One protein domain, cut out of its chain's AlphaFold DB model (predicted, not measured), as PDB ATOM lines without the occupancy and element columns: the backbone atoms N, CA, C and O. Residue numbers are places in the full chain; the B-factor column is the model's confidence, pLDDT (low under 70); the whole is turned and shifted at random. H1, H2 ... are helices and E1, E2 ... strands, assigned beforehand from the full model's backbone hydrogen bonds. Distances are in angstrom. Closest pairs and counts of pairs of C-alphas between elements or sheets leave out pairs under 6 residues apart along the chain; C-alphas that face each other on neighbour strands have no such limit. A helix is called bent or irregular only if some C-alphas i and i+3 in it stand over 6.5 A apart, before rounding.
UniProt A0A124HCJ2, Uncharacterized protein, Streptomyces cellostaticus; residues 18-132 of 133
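AT A GLANCE: This is residues 18 to 132 of the 133 residues of an uncharacterized protein of Streptomyces cellostaticus (UniProt A0A124HCJ2). A small sheet, E1 E2 E3, has one face covered by H1 and by H2a, the first arm of a long bent helix, which crosses the strands; its other arm, H2b, leads away, and residues 117 to 132 stick out. The printed part has 115 residues, with named elements in the order H1 E1 E2 E3 H2: class mixed, two layers, helices on one face of a meander, each strand the antiparallel neighbour of the one before. It is loose, radius of gyration of the C-alphas 17.2 A, spanning 62 by 29 by 24 A.

HOW THE PARTS SIT: H1, residues 23 to 35, is only just irregular, with C-alphas 24 and 27 6.7 A apart. It is on the sheet over E1, residues 42 to 46, along the strands; the closest C-alphas, of Arg 27 and Val 44, are 7.0 A apart. E1 and E2, residues 55 to 63, form a hairpin, with N 45 and O 57 within hydrogen-bond range at 2.8 A. E2 and E3, residues 66 to 74, form another, with N 58 and O 71 at 2.9 A. H2, residues 86 to 130, one helix by its hydrogen bonds, is bent: C-alphas 110 and 113 are 7.4 A apart. Its arm H2a, residues 86 to 110, is on the same face as H1, at a height over the sheet of 9.4 A; its closest C-alphas to E3, of Ala 104 and Ala 69, are 6.1 A apart. H1 touches H2a with residues 29 to 33 alone, the C-alphas of Leu 29 and Ala 90 closest at 7.3 A. H2b, residues 113 to 130, is not on the sheet. Every O i to N i+4 pair is within hydrogen-bond range in H2b, 7 of 9 in H1 and 19 of 21 in H2a.

IN THESE COORDINATES: H1 begins at C-alpha 23, (-62.352, -27.816, 40.682). E2 measures 24.5 A, H2a 37.6 A and H2b 25.7 A, ending at C-alpha 130, (-38.630, -25.616, 3.733).

THE WHOLE: The C-alphas farthest apart, of Gly 83 and Thr 132, are 63.9 A apart. The printed part has no cut, and the link from E3 to H2 is long. pLDDT is under 70 at 25 residues, among them 48 to 53 and 108 to 117.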
ATOM      1  N   ILE A  18     -62.387 -21.553  51.380       60.94
ATOM      2  CA  ILE A  18     -62.543 -21.858  49.961       60.94
ATOM      3  C   ILE A  18     -62.945 -23.328  49.876       60.94
ATOM      4  O   ILE A  18     -62.325 -24.199  50.492       60.94
ATOM      5  N   GLY A  19     -64.009 -23.608  49.126       67.06
ATOM      6  CA  GLY A  19     -64.429 -24.970  48.836       67.06
ATOM      7  C   GLY A  19     -63.403 -25.646  47.937       67.06
ATOM      8  O   GLY A  19     -63.624 -25.748  46.745       67.06
ATOM      9  N   TRP A  20     -62.296 -26.152  48.490       77.56
ATOM     10  CA  TRP A  20     -61.241 -26.852  47.734       77.56
ATOM     11  C   TRP A  20     -61.694 -28.172  47.097       77.56
ATOM     12  O   TRP A  20     -60.926 -28.826  46.400       77.56
ATOM     13  N   ARG A  21     -62.948 -28.562  47.339       77.25
ATOM     14  CA  ARG A  21     -63.650 -29.622  46.612       77.25
ATOM     15  C   ARG A  21     -64.195 -29.164  45.257       77.25
ATOM     16  O   ARG A  21     -64.614 -29.998  44.462       77.25
ATOM     17  N   ASP A  22     -64.231 -27.860  45.014       79.62
ATOM     18  CA  ASP A  22     -64.640 -27.277  43.750       79.62
ATOM     19  C   ASP A  22     -63.432 -27.178  42.799       79.62
ATOM     20  O   ASP A  22     -62.477 -26.453  43.097       79.62
ATOM     21  N   PRO A  23     -63.443 -27.873  41.651       77.69
ATOM     22  CA  PRO A  23     -62.352 -27.816  40.682       77.69
ATOM     23  C   PRO A  23     -62.122 -26.416  40.112       77.69
ATOM     24  O   PRO A  23     -61.001 -26.118  39.701       77.69
ATOM     25  N   ASP A  24     -63.119 -25.529  40.127       79.81
ATOM     26  CA  ASP A  24     -62.926 -24.148  39.671       79.81
ATOM     27  C   ASP A  24     -61.991 -23.367  40.618       79.81
ATOM     28  O   ASP A  24     -61.265 -22.460  40.195       79.81
ATOM     29  N   SER A  25     -61.899 -23.791  41.885       80.25
ATOM     30  CA  SER A  25     -60.962 -23.246  42.875       80.25
ATOM     31  C   SER A  25     -59.517 -23.737  42.686       80.25
ATOM     32  O   SER A  25     -58.588 -23.167  43.267       80.25
ATOM     33  N   LEU A  26     -59.287 -24.747  41.837       81.00
ATOM     34  CA  LEU A  26     -57.969 -25.354  41.623       81.00
ATOM     35  C   LEU A  26     -56.944 -24.355  41.079       81.00
ATOM     36  O   LEU A  26     -55.790 -24.370  41.494       81.00
ATOM     37  N   ARG A  27     -57.363 -23.441  40.196       79.75
ATOM     38  CA  ARG A  27     -56.472 -22.403  39.648       79.75
ATOM     39  C   ARG A  27     -55.892 -21.513  40.744       79.75
ATOM     40  O   ARG A  27     -54.709 -21.186  40.713       79.75
ATOM     41  N   VAL A  28     -56.722 -21.135  41.717       82.44
ATOM     42  CA  VAL A  28     -56.289 -20.316  42.855       82.44
ATOM     43  C   VAL A  28     -55.331 -21.113  43.733       82.44
ATOM     44  O   VAL A  28     -54.281 -20.588  44.101       82.44
ATOM     45  N   LEU A  29     -55.654 -22.382  44.006       83.06
ATOM     46  CA  LEU A  29     -54.804 -23.267  44.801       83.06
ATOM     47  C   LEU A  29     -53.418 -23.442  44.172       83.06
ATOM     48  O   LEU A  29     -52.411 -23.255  44.849       83.06
ATOM     49  N   CYS A  30     -53.365 -23.755  42.875       82.00
ATOM     50  CA  CYS A  30     -52.116 -23.950  42.144       82.00
ATOM     51  C   CYS A  30     -51.277 -22.674  42.097       82.00
ATOM     52  O   CYS A  30     -50.071 -22.746  42.303       82.00
ATOM     53  N   ARG A  31     -51.900 -21.504  41.892       81.56
ATOM     54  CA  ARG A  31     -51.185 -20.221  41.913       81.56
ATOM     55  C   ARG A  31     -50.520 -19.973  43.269       81.56
ATOM     56  O   ARG A  31     -49.323 -19.722  43.317       81.56
ATOM     57  N   VAL A  32     -51.278 -20.097  44.360       81.62
ATOM     58  CA  VAL A  32     -50.757 -19.884  45.723       81.62
ATOM     59  C   VAL A  32     -49.669 -20.908  46.063       81.62
ATOM     60  O   VAL A  32     -48.647 -20.561  46.648       81.62
ATOM     61  N   ALA A  33     -49.853 -22.170  45.671       82.19
ATOM     62  CA  ALA A  33     -48.860 -23.216  45.890       82.19
ATOM     63  C   ALA A  33     -47.586 -23.025  45.051       82.19
ATOM     64  O   ALA A  33     -46.501 -23.354  45.527       82.19
ATOM     65  N   GLY A  34     -47.706 -22.483  43.837       77.19
ATOM     66  CA  GLY A  34     -46.573 -22.089  43.002       77.19
ATOM     67  C   GLY A  34     -45.768 -20.958  43.644       77.19
ATOM     68  O   GLY A  34     -44.563 -21.100  43.827       77.19
ATOM     69  N   GLU A  35     -46.437 -19.890  44.091       78.12
ATOM     70  CA  GLU A  35     -45.807 -18.767  44.812       78.12
ATOM     71  C   GLU A  35     -45.107 -19.215  46.108       78.12
ATOM     72  O   GLU A  35     -44.060 -18.683  46.474       78.12
ATOM     73  N   ALA A  36     -45.659 -20.223  46.789       76.31
ATOM     74  CA  ALA A  36     -45.083 -20.809  47.996       76.31
ATOM     75  C   ALA A  36     -44.020 -21.901  47.726       76.31
ATOM     76  O   ALA A  36     -43.480 -22.467  48.676       76.31
ATOM     77  N   GLY A  37     -43.721 -22.221  46.461       73.88
ATOM     78  CA  GLY A  37     -42.706 -23.209  46.068       73.88
ATOM     79  C   GLY A  37     -43.112 -24.681  46.234       73.88
ATOM     80  O   GLY A  37     -42.281 -25.569  46.062       73.88
ATOM     81  N   PHE A  38     -44.380 -24.978  46.543       76.56
ATOM     82  CA  PHE A  38     -44.885 -26.355  46.666       76.56
ATOM     83  C   PHE A  38     -45.063 -27.056  45.314       76.56
ATOM     84  O   PHE A  38     -45.016 -28.283  45.242       76.56
ATOM     85  N   LEU A  39     -45.289 -26.282  44.252       79.69
ATOM     86  CA  LEU A  39     -45.557 -26.759  42.895       79.69
ATOM     87  C   LEU A  39     -44.646 -26.053  41.879       79.69
ATOM     88  O   LEU A  39     -45.109 -25.545  40.861       79.69
ATOM     89  N   ASP A  40     -43.344 -25.994  42.167       77.38
ATOM     90  CA  ASP A  40     -42.387 -25.297  41.303       77.38
ATOM     91  C   ASP A  40     -42.349 -25.886  39.879       77.38
ATOM     92  O   ASP A  40     -42.223 -27.104  39.669       77.38
ATOM     93  N   GLY A  41     -42.505 -24.998  38.896       77.88
ATOM     94  CA  GLY A  41     -42.629 -25.339  37.483       77.88
ATOM     95  C   GLY A  41     -43.824 -26.240  37.154       77.88
ATOM     96  O   GLY A  41     -43.752 -26.982  36.180       77.88
ATOM     97  N   VAL A  42     -44.893 -26.259  37.956       84.31
ATOM     98  CA  VAL A  42     -46.117 -27.015  37.649       84.31
ATOM     99  C   VAL A  42     -47.263 -26.055  37.368       84.31
ATOM    100  O   VAL A  42     -47.617 -25.227  38.203       84.31
ATOM    101  N   GLU A  43     -47.892 -26.217  36.211       85.62
ATOM    102  CA  GLU A  43     -49.093 -25.485  35.830       85.62
ATOM    103  C   GLU A  43     -50.241 -26.470  35.572       85.62
ATOM    104  O   GLU A  43     -50.041 -27.605  35.135       85.62
ATOM    105  N   VAL A  44     -51.464 -26.053  35.908       84.06
ATOM    106  CA  VAL A  44     -52.673 -26.859  35.724       84.06
ATOM    107  C   VAL A  44     -53.694 -26.071  34.915       84.06
ATOM    108  O   VAL A  44     -54.147 -25.003  35.328       84.06
ATOM    109  N   LEU A  45     -54.086 -26.632  33.776       83.19
ATOM    110  CA  LEU A  45     -54.995 -26.028  32.814       83.19
ATOM    111  C   LEU A  45     -56.266 -26.867  32.688       83.19
ATOM    112  O   LEU A  45     -56.215 -28.081  32.521       83.19
ATOM    113  N   SER A  46     -57.424 -26.216  32.722       80.56
ATOM    114  CA  SER A  46     -58.702 -26.865  32.414       80.56
ATOM    115  C   SER A  46     -58.792 -27.143  30.919       80.56
ATOM    116  O   SER A  46     -58.639 -26.226  30.109       80.56
ATOM    117  N   LEU A  47     -59.068 -28.390  30.550       78.00
ATOM    118  CA  LEU A  47     -59.292 -28.763  29.163       78.00
ATOM    119  C   LEU A  47     -60.773 -28.564  28.838       78.00
ATOM    120  O   LEU A  47     -61.649 -29.165  29.454       78.00
ATOM    121  N   ALA A  48     -61.068 -27.716  27.852       66.31
ATOM    122  CA  ALA A  48     -62.437 -27.373  27.450       66.31
ATOM    123  C   ALA A  48     -63.206 -28.531  26.772       66.31
ATOM    124  O   ALA A  48     -64.272 -28.317  26.200       66.31
ATOM    125  N   THR A  49     -62.662 -29.748  26.786       57.00
ATOM    126  CA  THR A  49     -63.118 -30.875  25.967       57.00
ATOM    127  C   THR A  49     -64.254 -31.688  26.580       57.00
ATOM    128  O   THR A  49     -64.964 -32.347  25.827       57.00
ATOM    129  N   SER A  50     -64.484 -31.632  27.899       53.72
ATOM    130  CA  SER A  50     -65.570 -32.392  28.536       53.72
ATOM    131  C   SER A  50     -66.139 -31.680  29.773       53.72
ATOM    132  O   SER A  50     -65.484 -31.657  30.820       53.72
ATOM    133  N   PRO A  51     -67.363 -31.115  29.704       55.44
ATOM    134  CA  PRO A  51     -68.019 -30.504  30.863       55.44
ATOM    135  C   PRO A  51     -68.415 -31.532  31.936       55.44
ATOM    136  O   PRO A  51     -68.657 -31.156  33.079       55.44
ATOM    137  N   THR A  52     -68.474 -32.820  31.583       59.28
ATOM    138  CA  THR A  52     -68.876 -33.912  32.480       59.28
ATOM    139  C   THR A  52     -67.704 -34.577  33.189       59.28
ATOM    140  O   THR A  52     -67.852 -34.969  34.341       59.28
ATOM    141  N   GLU A  53     -66.541 -34.692  32.545       64.62
ATOM    142  CA  GLU A  53     -65.387 -35.397  33.131       64.62
ATOM    143  C   GLU A  53     -64.387 -34.454  33.814       64.62
ATOM    144  O   GLU A  53     -63.525 -34.916  34.561       64.62
ATOM    145  N   ARG A  54     -64.539 -33.132  33.609       79.19
ATOM    146  CA  ARG A  54     -63.670 -32.082  34.171       79.19
ATOM    147  C   ARG A  54     -62.191 -32.448  34.011       79.19
ATOM    148  O   ARG A  54     -61.442 -32.563  34.983       79.19
ATOM    149  N   GLU A  55     -61.806 -32.674  32.757       86.06
ATOM    150  CA  GLU A  55     -60.430 -32.992  32.391       86.06
ATOM    151  C   GLU A  55     -59.497 -31.803  32.649       86.06
ATOM    152  O   GLU A  55     -59.798 -30.644  32.341       86.06
ATOM    153  N   LEU A  56     -58.322 -32.118  33.175       86.56
ATOM    154  CA  LEU A  56     -57.272 -31.175  33.512       86.56
ATOM    155  C   LEU A  56     -55.974 -31.624  32.837       86.56
ATOM    156  O   LEU A  56     -55.684 -32.815  32.703       86.56
ATOM    157  N   LEU A  57     -55.181 -30.657  32.399       87.12
ATOM    158  CA  LEU A  57     -53.829 -30.861  31.910       87.12
ATOM    159  C   LEU A  57     -52.864 -30.336  32.958       87.12
ATOM    160  O   LEU A  57     -52.895 -29.153  33.281       87.12
ATOM    161  N   LEU A  58     -51.997 -31.204  33.462       88.88
ATOM    162  CA  LEU A  58     -50.845 -30.799  34.251       88.88
ATOM    163  C   LEU A  58     -49.646 -30.671  33.317       88.88
ATOM    164  O   LEU A  58     -49.275 -31.643  32.653       88.88
ATOM    165  N   THR A  59     -49.032 -29.497  33.279       87.50
ATOM    166  CA  THR A  59     -47.778 -29.228  32.577       87.50
ATOM    167  C   THR A  59     -46.650 -29.065  33.588       87.50
ATOM    168  O   THR A  59     -46.816 -28.496  34.664       87.50
ATOM    169  N   VAL A  60     -45.490 -29.620  33.251       83.69
ATOM    170  CA  VAL A  60     -44.259 -29.491  34.026       83.69
ATOM    171  C   VAL A  60     -43.262 -28.704  33.196       83.69
ATOM    172  O   VAL A  60     -42.730 -29.223  32.214       83.69
ATOM    173  N   ALA A  61     -43.008 -27.471  33.600       78.50
ATOM    174  CA  ALA A  61     -42.028 -26.576  33.023       78.50
ATOM    175  C   ALA A  61     -40.676 -26.649  33.760       78.50
ATOM    176  O   ALA A  61     -40.600 -26.989  34.943       78.50
ATOM    177  N   VAL A  62     -39.593 -26.367  33.035       66.69
ATOM    178  CA  VAL A  62     -38.232 -26.164  33.586       66.69
ATOM    179  C   VAL A  62     -37.826 -24.705  33.547       66.69
ATOM    180  O   VAL A  62     -37.048 -24.259  34.383       66.69
ATOM    181  N   THR A  63     -38.357 -23.970  32.581       66.19
ATOM    182  CA  THR A  63     -38.247 -22.518  32.477       66.19
ATOM    183  C   THR A  63     -39.616 -21.970  32.108       66.19
ATOM    184  O   THR A  63     -40.481 -22.735  31.684       66.19
ATOM    185  N   GLU A  64     -39.798 -20.653  32.201       65.50
ATOM    186  CA  GLU A  64     -41.040 -19.982  31.785       65.50
ATOM    187  C   GLU A  64     -41.447 -20.356  30.345       65.50
ATOM    188  O   GLU A  64     -42.626 -20.546  30.067       65.50
ATOM    189  N   ASP A  65     -40.462 -20.581  29.467       67.94
ATOM    190  CA  ASP A  65     -40.692 -20.910  28.053       67.94
ATOM    191  C   ASP A  65     -40.591 -22.407  27.693       67.94
ATOM    192  O   ASP A  65     -40.802 -22.773  26.534       67.94
ATOM    193  N   LEU A  66     -40.225 -23.295  28.630       64.25
ATOM    194  CA  LEU A  66     -39.914 -24.697  28.313       64.25
ATOM    195  C   LEU A  66     -40.722 -25.675  29.159       64.25
ATOM    196  O   LEU A  66     -40.395 -25.943  30.318       64.25
ATOM    197  N   VAL A  67     -41.710 -26.301  28.519       73.25
ATOM    198  CA  VAL A  67     -42.464 -27.435  29.064       73.25
ATOM    199  C   VAL A  67     -41.733 -28.738  28.754       73.25
ATOM    200  O   VAL A  67     -41.473 -29.065  27.599       73.25
ATOM    201  N   LEU A  68     -41.427 -29.509  29.794       70.81
ATOM    202  CA  LEU A  68     -40.827 -30.832  29.661       70.81
ATOM    203  C   LEU A  68     -41.855 -31.941  29.461       70.81
ATOM    204  O   LEU A  68     -41.604 -32.888  28.722       70.81
ATOM    205  N   ALA A  69     -42.971 -31.880  30.185       76.38
ATOM    206  CA  ALA A  69     -43.994 -32.912  30.149       76.38
ATOM    207  C   ALA A  69     -45.379 -32.319  30.334       76.38
ATOM    208  O   ALA A  69     -45.569 -31.331  31.038       76.38
ATOM    209  N   SER A  70     -46.355 -33.003  29.755       84.44
ATOM    210  CA  SER A  70     -47.766 -32.758  29.991       84.44
ATOM    211  C   SER A  70     -48.466 -34.082  30.257       84.44
ATOM    212  O   SER A  70     -48.220 -35.061  29.549       84.44
ATOM    213  N   THR A  71     -49.350 -34.122  31.242       87.25
ATOM    214  CA  THR A  71     -50.162 -35.302  31.536       87.25
ATOM    215  C   THR A  71     -51.603 -34.889  31.794       87.25
ATOM    216  O   THR A  71     -51.866 -33.868  32.428       87.25
ATOM    217  N   ARG A  72     -52.538 -35.651  31.226       89.44
ATOM    218  CA  ARG A  72     -53.973 -35.446  31.433       89.44
ATOM    219  C   ARG A  72     -54.393 -36.210  32.679       89.44
ATOM    220  O   ARG A  72     -53.908 -37.318  32.895       89.44
ATOM    221  N   PHE A  73     -55.290 -35.621  33.453       88.75
ATOM    222  CA  PHE A  73     -55.914 -36.253  34.609       88.75
ATOM    223  C   PHE A  73     -57.338 -35.718  34.790       88.75
ATOM    224  O   PHE A  73     -57.686 -34.660  34.257       88.75
ATOM    225  N   THR A  74     -58.173 -36.437  35.528       90.00
ATOM    226  CA  THR A  74     -59.534 -36.001  35.869       90.00
ATOM    227  C   THR A  74     -59.596 -35.448  37.287       90.00
ATOM    228  O   THR A  74     -58.802 -35.819  38.152       90.00
ATOM    229  N   TRP A  75     -60.579 -34.586  37.567       88.44
ATOM    230  CA  TRP A  75     -60.796 -34.074  38.928       88.44
ATOM    231  C   TRP A  75     -60.899 -35.194  39.978       88.44
ATOM    232  O   TRP A  75     -60.294 -35.102  41.042       88.44
ATOM    233  N   SER A  76     -61.576 -36.294  39.647       89.19
ATOM    234  CA  SER A  76     -61.723 -37.466  40.521       89.19
ATOM    235  C   SER A  76     -60.401 -38.101  40.978       89.19
ATOM    236  O   SER A  76     -60.382 -38.800  41.986       89.19
ATOM    237  N   GLU A  77     -59.280 -37.872  40.284       91.19
ATOM    238  CA  GLU A  77     -57.966 -38.395  40.690       91.19
ATOM    239  C   GLU A  77     -57.306 -37.594  41.822       91.19
ATOM    240  O   GLU A  77     -56.362 -38.085  42.467       91.19
ATOM    241  N   VAL A  78     -57.768 -36.358  42.026       91.69
ATOM    242  CA  VAL A  78     -57.233 -35.395  42.998       91.69
ATOM    243  C   VAL A  78     -58.279 -34.930  44.013       91.69
ATOM    244  O   VAL A  78     -57.914 -34.257  44.974       91.69
ATOM    245  N   GLU A  79     -59.552 -35.276  43.804       90.56
ATOM    246  CA  GLU A  79     -60.663 -34.871  44.658       90.56
ATOM    247  C   GLU A  79     -60.456 -35.346  46.111       90.56
ATOM    248  O   GLU A  79     -60.203 -36.532  46.344       90.56
ATOM    249  N   PRO A  80     -60.601 -34.449  47.106       90.62
ATOM    250  CA  PRO A  80     -60.563 -34.827  48.514       90.62
ATOM    251  C   PRO A  80     -61.661 -35.843  48.885       90.62
ATOM    252  O   PRO A  80     -62.817 -35.654  48.495       90.62
ATOM    253  N   PRO A  81     -61.367 -36.855  49.725       90.69
ATOM    254  CA  PRO A  81     -62.377 -37.763  50.266       90.69
ATOM    255  C   PRO A  81     -63.510 -37.035  50.997       90.69
ATOM    256  O   PRO A  81     -63.322 -35.947  51.548       90.69
ATOM    257  N   ASP A  82     -64.697 -37.637  51.025       86.50
ATOM    258  CA  ASP A  82     -65.856 -37.097  51.745       86.50
ATOM    259  C   ASP A  82     -65.546 -36.831  53.223       86.50
ATOM    260  O   ASP A  82     -64.914 -37.635  53.905       86.50
ATOM    261  N   GLY A  83     -65.979 -35.667  53.713       85.31
ATOM    262  CA  GLY A  83     -65.695 -35.196  55.072       85.31
ATOM    263  C   GLY A  83     -64.380 -34.421  55.227       85.31
ATOM    264  O   GLY A  83     -64.207 -33.755  56.245       85.31
ATOM    265  N   MET A  84     -63.493 -34.430  54.226       89.31
ATOM    266  CA  MET A  84     -62.279 -33.606  54.218       89.31
ATOM    267  C   MET A  84     -62.582 -32.190  53.704       89.31
ATOM    268  O   MET A  84     -63.170 -32.021  52.630       89.31
ATOM    269  N   ALA A  85     -62.168 -31.163  54.453       85.62
ATOM    270  CA  ALA A  85     -62.453 -29.761  54.140       85.62
ATOM    271  C   ALA A  85     -61.306 -28.814  54.537       85.62
ATOM    272  O   ALA A  85     -60.369 -29.194  55.240       85.62
ATOM    273  N   GLY A  86     -61.385 -27.560  54.076       84.38
ATOM    274  CA  GLY A  86     -60.429 -26.507  54.423       84.38
ATOM    275  C   GLY A  86     -58.985 -26.857  54.047       84.38
ATOM    276  O   GLY A  86     -58.716 -27.386  52.970       84.38
ATOM    277  N   ILE A  87     -58.046 -26.563  54.945       86.12
ATOM    278  CA  ILE A  87     -56.603 -26.742  54.708       86.12
ATOM    279  C   ILE A  87     -56.239 -28.207  54.427       86.12
ATOM    280  O   ILE A  87     -55.371 -28.476  53.601       86.12
ATOM    281  N   GLU A  88     -56.910 -29.164  55.071       88.62
ATOM    282  CA  GLU A  88     -56.645 -30.591  54.855       88.62
ATOM    283  C   GLU A  88     -56.981 -31.013  53.419       88.62
ATOM    284  O   GLU A  88     -56.170 -31.658  52.754       88.62
ATOM    285  N   ALA A  89     -58.128 -30.557  52.907       89.38
ATOM    286  CA  ALA A  89     -58.524 -30.774  51.519       89.38
ATOM    287  C   ALA A  89     -57.527 -30.135  50.538       89.38
ATOM    288  O   ALA A  89     -57.143 -30.765  49.554       89.38
ATOM    289  N   ALA A  90     -57.055 -28.920  50.827       87.25
ATOM    290  CA  ALA A  90     -56.042 -28.255  50.010       87.25
ATOM    291  C   ALA A  90     -54.725 -29.049  49.967       87.25
ATOM    292  O   ALA A  90     -54.190 -29.301  48.888       87.25
ATOM    293  N   HIS A  91     -54.223 -29.501  51.121       89.50
ATOM    294  CA  HIS A  91     -53.016 -30.328  51.189       89.50
ATOM    295  C   HIS A  91     -53.178 -31.658  50.458       89.50
ATOM    296  O   HIS A  91     -52.239 -32.101  49.796       89.50
ATOM    297  N   HIS A  92     -54.357 -32.279  50.535       92.12
ATOM    298  CA  HIS A  92     -54.653 -33.485  49.773       92.12
ATOM    299  C   HIS A  92     -54.506 -33.233  48.272       92.12
ATOM    300  O   HIS A  92     -53.710 -33.907  47.616       92.12
ATOM    301  N   VAL A  93     -55.214 -32.232  47.739       91.19
ATOM    302  CA  VAL A  93     -55.171 -31.887  46.310       91.19
ATOM    303  C   VAL A  93     -53.737 -31.593  45.872       91.19
ATOM    304  O   VAL A  93     -53.259 -32.170  44.898       91.19
ATOM    305  N   LEU A  94     -53.011 -30.757  46.622       91.31
ATOM    306  CA  LEU A  94     -51.618 -30.419  46.323       91.31
ATOM    307  C   LEU A  94     -50.702 -31.648  46.335       91.31
ATOM    308  O   LEU A  94     -49.884 -31.811  45.432       91.31
ATOM    309  N   GLY A  95     -50.866 -32.547  47.307       92.62
ATOM    310  CA  GLY A  95     -50.113 -33.797  47.371       92.62
ATOM    311  C   GLY A  95     -50.381 -34.706  46.169       92.62
ATOM    312  O   GLY A  95     -49.453 -35.289  45.605       92.62
ATOM    313  N   ARG A  96     -51.641 -34.792  45.722       94.25
ATOM    314  CA  ARG A  96     -52.020 -35.559  44.527       94.25
ATOM    315  C   ARG A  96     -51.437 -34.951  43.250       94.25
ATOM    316  O   ARG A  96     -50.889 -35.690  42.433       94.25
ATOM    317  N   LEU A  97     -51.481 -33.626  43.107       91.50
ATOM    318  CA  LEU A  97     -50.859 -32.911  41.987       91.50
ATOM    319  C   LEU A  97     -49.341 -33.111  41.952       91.50
ATOM    320  O   LEU A  97     -48.790 -33.422  40.897       91.50
ATOM    321  N   ALA A  98     -48.669 -33.003  43.100       90.19
ATOM    322  CA  ALA A  98     -47.232 -33.235  43.205       90.19
ATOM    323  C   ALA A  98     -46.853 -34.665  42.778       90.19
ATOM    324  O   ALA A  98     -45.871 -34.866  42.062       90.19
ATOM    325  N   GLU A  99     -47.659 -35.667  43.141       92.19
ATOM    326  CA  GLU A  99     -47.447 -37.055  42.720       92.19
ATOM    327  C   GLU A  99     -47.678 -37.260  41.212       92.19
ATOM    328  O   GLU A  99     -46.926 -37.990  40.561       92.19
ATOM    329  N   ILE A 100     -48.687 -36.613  40.621       90.69
ATOM    330  CA  ILE A 100     -48.896 -36.609  39.162       90.69
ATOM    331  C   ILE A 100     -47.689 -35.968  38.458       90.69
ATOM    332  O   ILE A 100     -47.121 -36.572  37.545       90.69
ATOM    333  N   ALA A 101     -47.234 -34.803  38.925       87.50
ATOM    334  CA  ALA A 101     -46.066 -34.113  38.382       87.50
ATOM    335  C   ALA A 101     -44.792 -34.964  38.496       87.50
ATOM    336  O   ALA A 101     -44.025 -35.076  37.540       87.50
ATOM    337  N   ARG A 102     -44.576 -35.630  39.637       86.81
ATOM    338  CA  ARG A 102     -43.438 -36.535  39.847       86.81
ATOM    339  C   ARG A 102     -43.457 -37.705  38.864       86.81
ATOM    340  O   ARG A 102     -42.417 -38.029  38.295       86.81
ATOM    341  N   ARG A 103     -44.621 -38.322  38.630       87.00
ATOM    342  CA  ARG A 103     -44.782 -39.398  37.636       87.00
ATOM    343  C   ARG A 103     -44.521 -38.902  36.215       87.00
ATOM    344  O   ARG A 103     -43.808 -39.574  35.474       87.00
ATOM    345  N   ALA A 104     -45.010 -37.711  35.864       83.19
ATOM    346  CA  ALA A 104     -44.728 -37.082  34.574       83.19
ATOM    347  C   ALA A 104     -43.219 -36.840  34.375       83.19
ATOM    348  O   ALA A 104     -42.665 -37.213  33.341       83.19
ATOM    349  N   ARG A 105     -42.524 -36.315  35.398       80.38
ATOM    350  CA  ARG A 105     -41.058 -36.137  35.396       80.38
ATOM    351  C   ARG A 105     -40.314 -37.470  35.269       80.38
ATOM    352  O   ARG A 105     -39.390 -37.585  34.471       80.38
ATOM    353  N   ALA A 106     -40.727 -38.493  36.016       80.38
ATOM    354  CA  ALA A 106     -40.108 -39.817  35.960       80.38
ATOM    355  C   ALA A 106     -40.264 -40.469  34.576       80.38
ATOM    356  O   ALA A 106     -39.300 -41.038  34.059       80.38
ATOM    357  N   GLY A 107     -41.432 -40.317  33.940       70.06
ATOM    358  CA  GLY A 107     -41.685 -40.792  32.579       70.06
ATOM    359  C   GLY A 107     -40.715 -40.217  31.541       70.06
ATOM    360  O   GLY A 107     -40.381 -40.897  30.573       70.06
ATOM    361  N   LEU A 108     -40.182 -39.011  31.764       66.44
ATOM    362  CA  LEU A 108     -39.176 -38.408  30.884       66.44
ATOM    363  C   LEU A 108     -37.794 -39.054  30.999       66.44
ATOM    364  O   LEU A 108     -37.098 -39.185  29.992       66.44
ATOM    365  N   SER A 109     -37.405 -39.461  32.209       60.25
ATOM    366  CA  SER A 109     -36.038 -39.897  32.520       60.25
ATOM    367  C   SER A 109     -35.626 -41.229  31.878       60.25
ATOM    368  O   SER A 109     -34.434 -41.468  31.714       60.25
ATOM    369  N   ALA A 110     -36.582 -42.077  31.479       56.34
ATOM    370  CA  ALA A 110     -36.284 -43.438  31.023       56.34
ATOM    371  C   ALA A 110     -36.514 -43.696  29.520       56.34
ATOM    372  O   ALA A 110     -35.818 -44.529  28.947       56.34
ATOM    373  N   TYR A 111     -37.467 -43.019  28.865       53.50
ATOM    374  CA  TYR A 111     -37.877 -43.376  27.490       53.50
ATOM    375  C   TYR A 111     -38.065 -42.169  26.556       53.50
ATOM    376  O   TYR A 111     -37.955 -42.288  25.335       53.50
ATOM    377  N   THR A 112     -38.317 -40.982  27.108       57.34
ATOM    378  CA  THR A 112     -38.800 -39.838  26.322       57.34
ATOM    379  C   THR A 112     -37.673 -38.968  25.779       57.34
ATOM    380  O   THR A 112     -37.844 -38.366  24.728       57.34
ATOM    381  N   TRP A 113     -36.493 -38.941  26.406       60.03
ATOM    382  CA  TRP A 113     -35.405 -38.067  25.945       60.03
ATOM    383  C   TRP A 113     -34.778 -38.494  24.614       60.03
ATOM    384  O   TRP A 113     -34.516 -37.657  23.753       60.03
ATOM    385  N   LEU A 114     -34.671 -39.803  24.381       60.31
ATOM    386  CA  LEU A 114     -34.305 -40.356  23.073       60.31
ATOM    387  C   LEU A 114     -35.354 -40.034  21.997       60.31
ATOM    388  O   LEU A 114     -35.005 -39.703  20.865       60.31
ATOM    389  N   ARG A 115     -36.640 -40.091  22.355       64.75
ATOM    390  CA  ARG A 115     -37.743 -39.800  21.437       64.75
ATOM    391  C   ARG A 115     -37.836 -38.310  21.099       64.75
ATOM    392  O   ARG A 115     -37.929 -37.977  19.925       64.75
ATOM    393  N   VAL A 116     -37.733 -37.426  22.089       66.00
ATOM    394  CA  VAL A 116     -37.750 -35.968  21.885       66.00
ATOM    395  C   VAL A 116     -36.544 -35.519  21.065       66.00
ATOM    396  O   VAL A 116     -36.705 -34.726  20.144       66.00
ATOM    397  N   ALA A 117     -35.353 -36.074  21.310       67.62
ATOM    398  CA  ALA A 117     -34.188 -35.801  20.468       67.62
ATOM    399  C   ALA A 117     -34.430 -36.201  18.999       67.62
ATOM    400  O   ALA A 117     -34.070 -35.459  18.085       67.62
ATOM    401  N   SER A 118     -35.084 -37.344  18.768       70.44
ATOM    402  CA  SER A 118     -35.456 -37.810  17.427       70.44
ATOM    403  C   SER A 118     -36.511 -36.916  16.761       70.44
ATOM    404  O   SER A 118     -36.371 -36.572  15.589       70.44
ATOM    405  N   GLU A 119     -37.555 -36.516  17.487       75.75
ATOM    406  CA  GLU A 119     -38.623 -35.647  16.971       75.75
ATOM    407  C   GLU A 119     -38.101 -34.226  16.677       75.75
ATOM    408  O   GLU A 119     -38.363 -33.681  15.605       75.75
ATOM    409  N   LEU A 120     -37.258 -33.656  17.548       75.12
ATOM    410  CA  LEU A 120     -36.595 -32.367  17.303       75.12
ATOM    411  C   LEU A 120     -35.663 -32.416  16.088       75.12
ATOM    412  O   LEU A 120     -35.612 -31.467  15.303       75.12
ATOM    413  N   GLN A 121     -34.948 -33.526  15.893       73.25
ATOM    414  CA  GLN A 121     -34.123 -33.725  14.705       73.25
ATOM    415  C   GLN A 121     -34.974 -33.747  13.427       73.25
ATOM    416  O   GLN A 121     -34.583 -33.138  12.432       73.25
ATOM    417  N   GLN A 122     -36.136 -34.407  13.446       78.44
ATOM    418  CA  GLN A 122     -37.058 -34.429  12.306       78.44
ATOM    419  C   GLN A 122     -37.610 -33.037  11.992       78.44
ATOM    420  O   GLN A 122     -37.584 -32.625  10.835       78.44
ATOM    421  N   VAL A 123     -38.031 -32.280  13.010       75.81
ATOM    422  CA  VAL A 123     -38.484 -30.890  12.834       75.81
ATOM    423  C   VAL A 123     -37.375 -30.036  12.221       75.81
ATOM    424  O   VAL A 123     -37.622 -29.296  11.273       75.81
ATOM    425  N   ARG A 124     -36.131 -30.177  12.694       77.25
ATOM    426  CA  ARG A 124     -34.985 -29.449  12.133       77.25
ATOM    427  C   ARG A 124     -34.764 -29.763  10.653       77.25
ATOM    428  O   ARG A 124     -34.509 -28.846   9.880       77.25
ATOM    429  N   VAL A 125     -34.864 -31.033  10.258       83.62
ATOM    430  CA  VAL A 125     -34.725 -31.451   8.853       83.62
ATOM    431  C   VAL A 125     -35.837 -30.851   7.990       83.62
ATOM    432  O   VAL A 125     -35.545 -30.312   6.925       83.62
ATOM    433  N   LEU A 126     -37.085 -30.880   8.462       83.88
ATOM    434  CA  LEU A 126     -38.224 -30.294   7.747       83.88
ATOM    435  C   LEU A 126     -38.071 -28.778   7.566       83.88
ATOM    436  O   LEU A 126     -38.321 -28.263   6.479       83.88
ATOM    437  N   LEU A 127     -37.610 -28.066   8.598       79.12
ATOM    438  CA  LEU A 127     -37.347 -26.626   8.515       79.12
ATOM    439  C   LEU A 127     -36.220 -26.301   7.529       79.12
ATOM    440  O   LEU A 127     -36.329 -25.346   6.768       79.12
ATOM    441  N   GLN A 128     -35.151 -27.100   7.506       81.88
ATOM    442  CA  GLN A 128     -34.062 -26.914   6.546       81.88
ATOM    443  C   GLN A 128     -34.543 -27.111   5.108       81.88
ATOM    444  O   GLN A 128     -34.214 -26.302   4.247       81.88
ATOM    445  N   GLN A 129     -35.359 -28.134   4.856       81.94
ATOM    446  CA  GLN A 129     -35.949 -28.372   3.538       81.94
ATOM    447  C   GLN A 129     -36.862 -27.216   3.113       81.94
ATOM    448  O   GLN A 129     -36.712 -26.711   2.008       81.94
ATOM    449  N   ALA A 130     -37.720 -26.727   4.013       73.75
ATOM    450  CA  ALA A 130     -38.630 -25.616   3.733       73.75
ATOM    451  C   ALA A 130     -37.929 -24.267   3.473       73.75
ATOM    452  O   ALA A 130     -38.532 -23.379   2.883       73.75
ATOM    453  N   CYS A 131     -36.684 -24.089   3.925       69.31
ATOM    454  CA  CYS A 131     -35.887 -22.885   3.667       69.31
ATOM    455  C   CYS A 131     -34.964 -22.996   2.438       69.31
ATOM    456  O   CYS A 131     -34.233 -22.046   2.165       69.31
ATOM    457  N   THR A 132     -34.934 -24.146   1.755       65.00
ATOM    458  CA  THR A 132     -34.066 -24.372   0.580       65.00
ATOM    459  C   THR A 132     -34.828 -24.273  -0.755       65.00
ATOM    460  O   THR A 132     -34.191 -24.322  -1.807       65.00
TER     461      THR A 132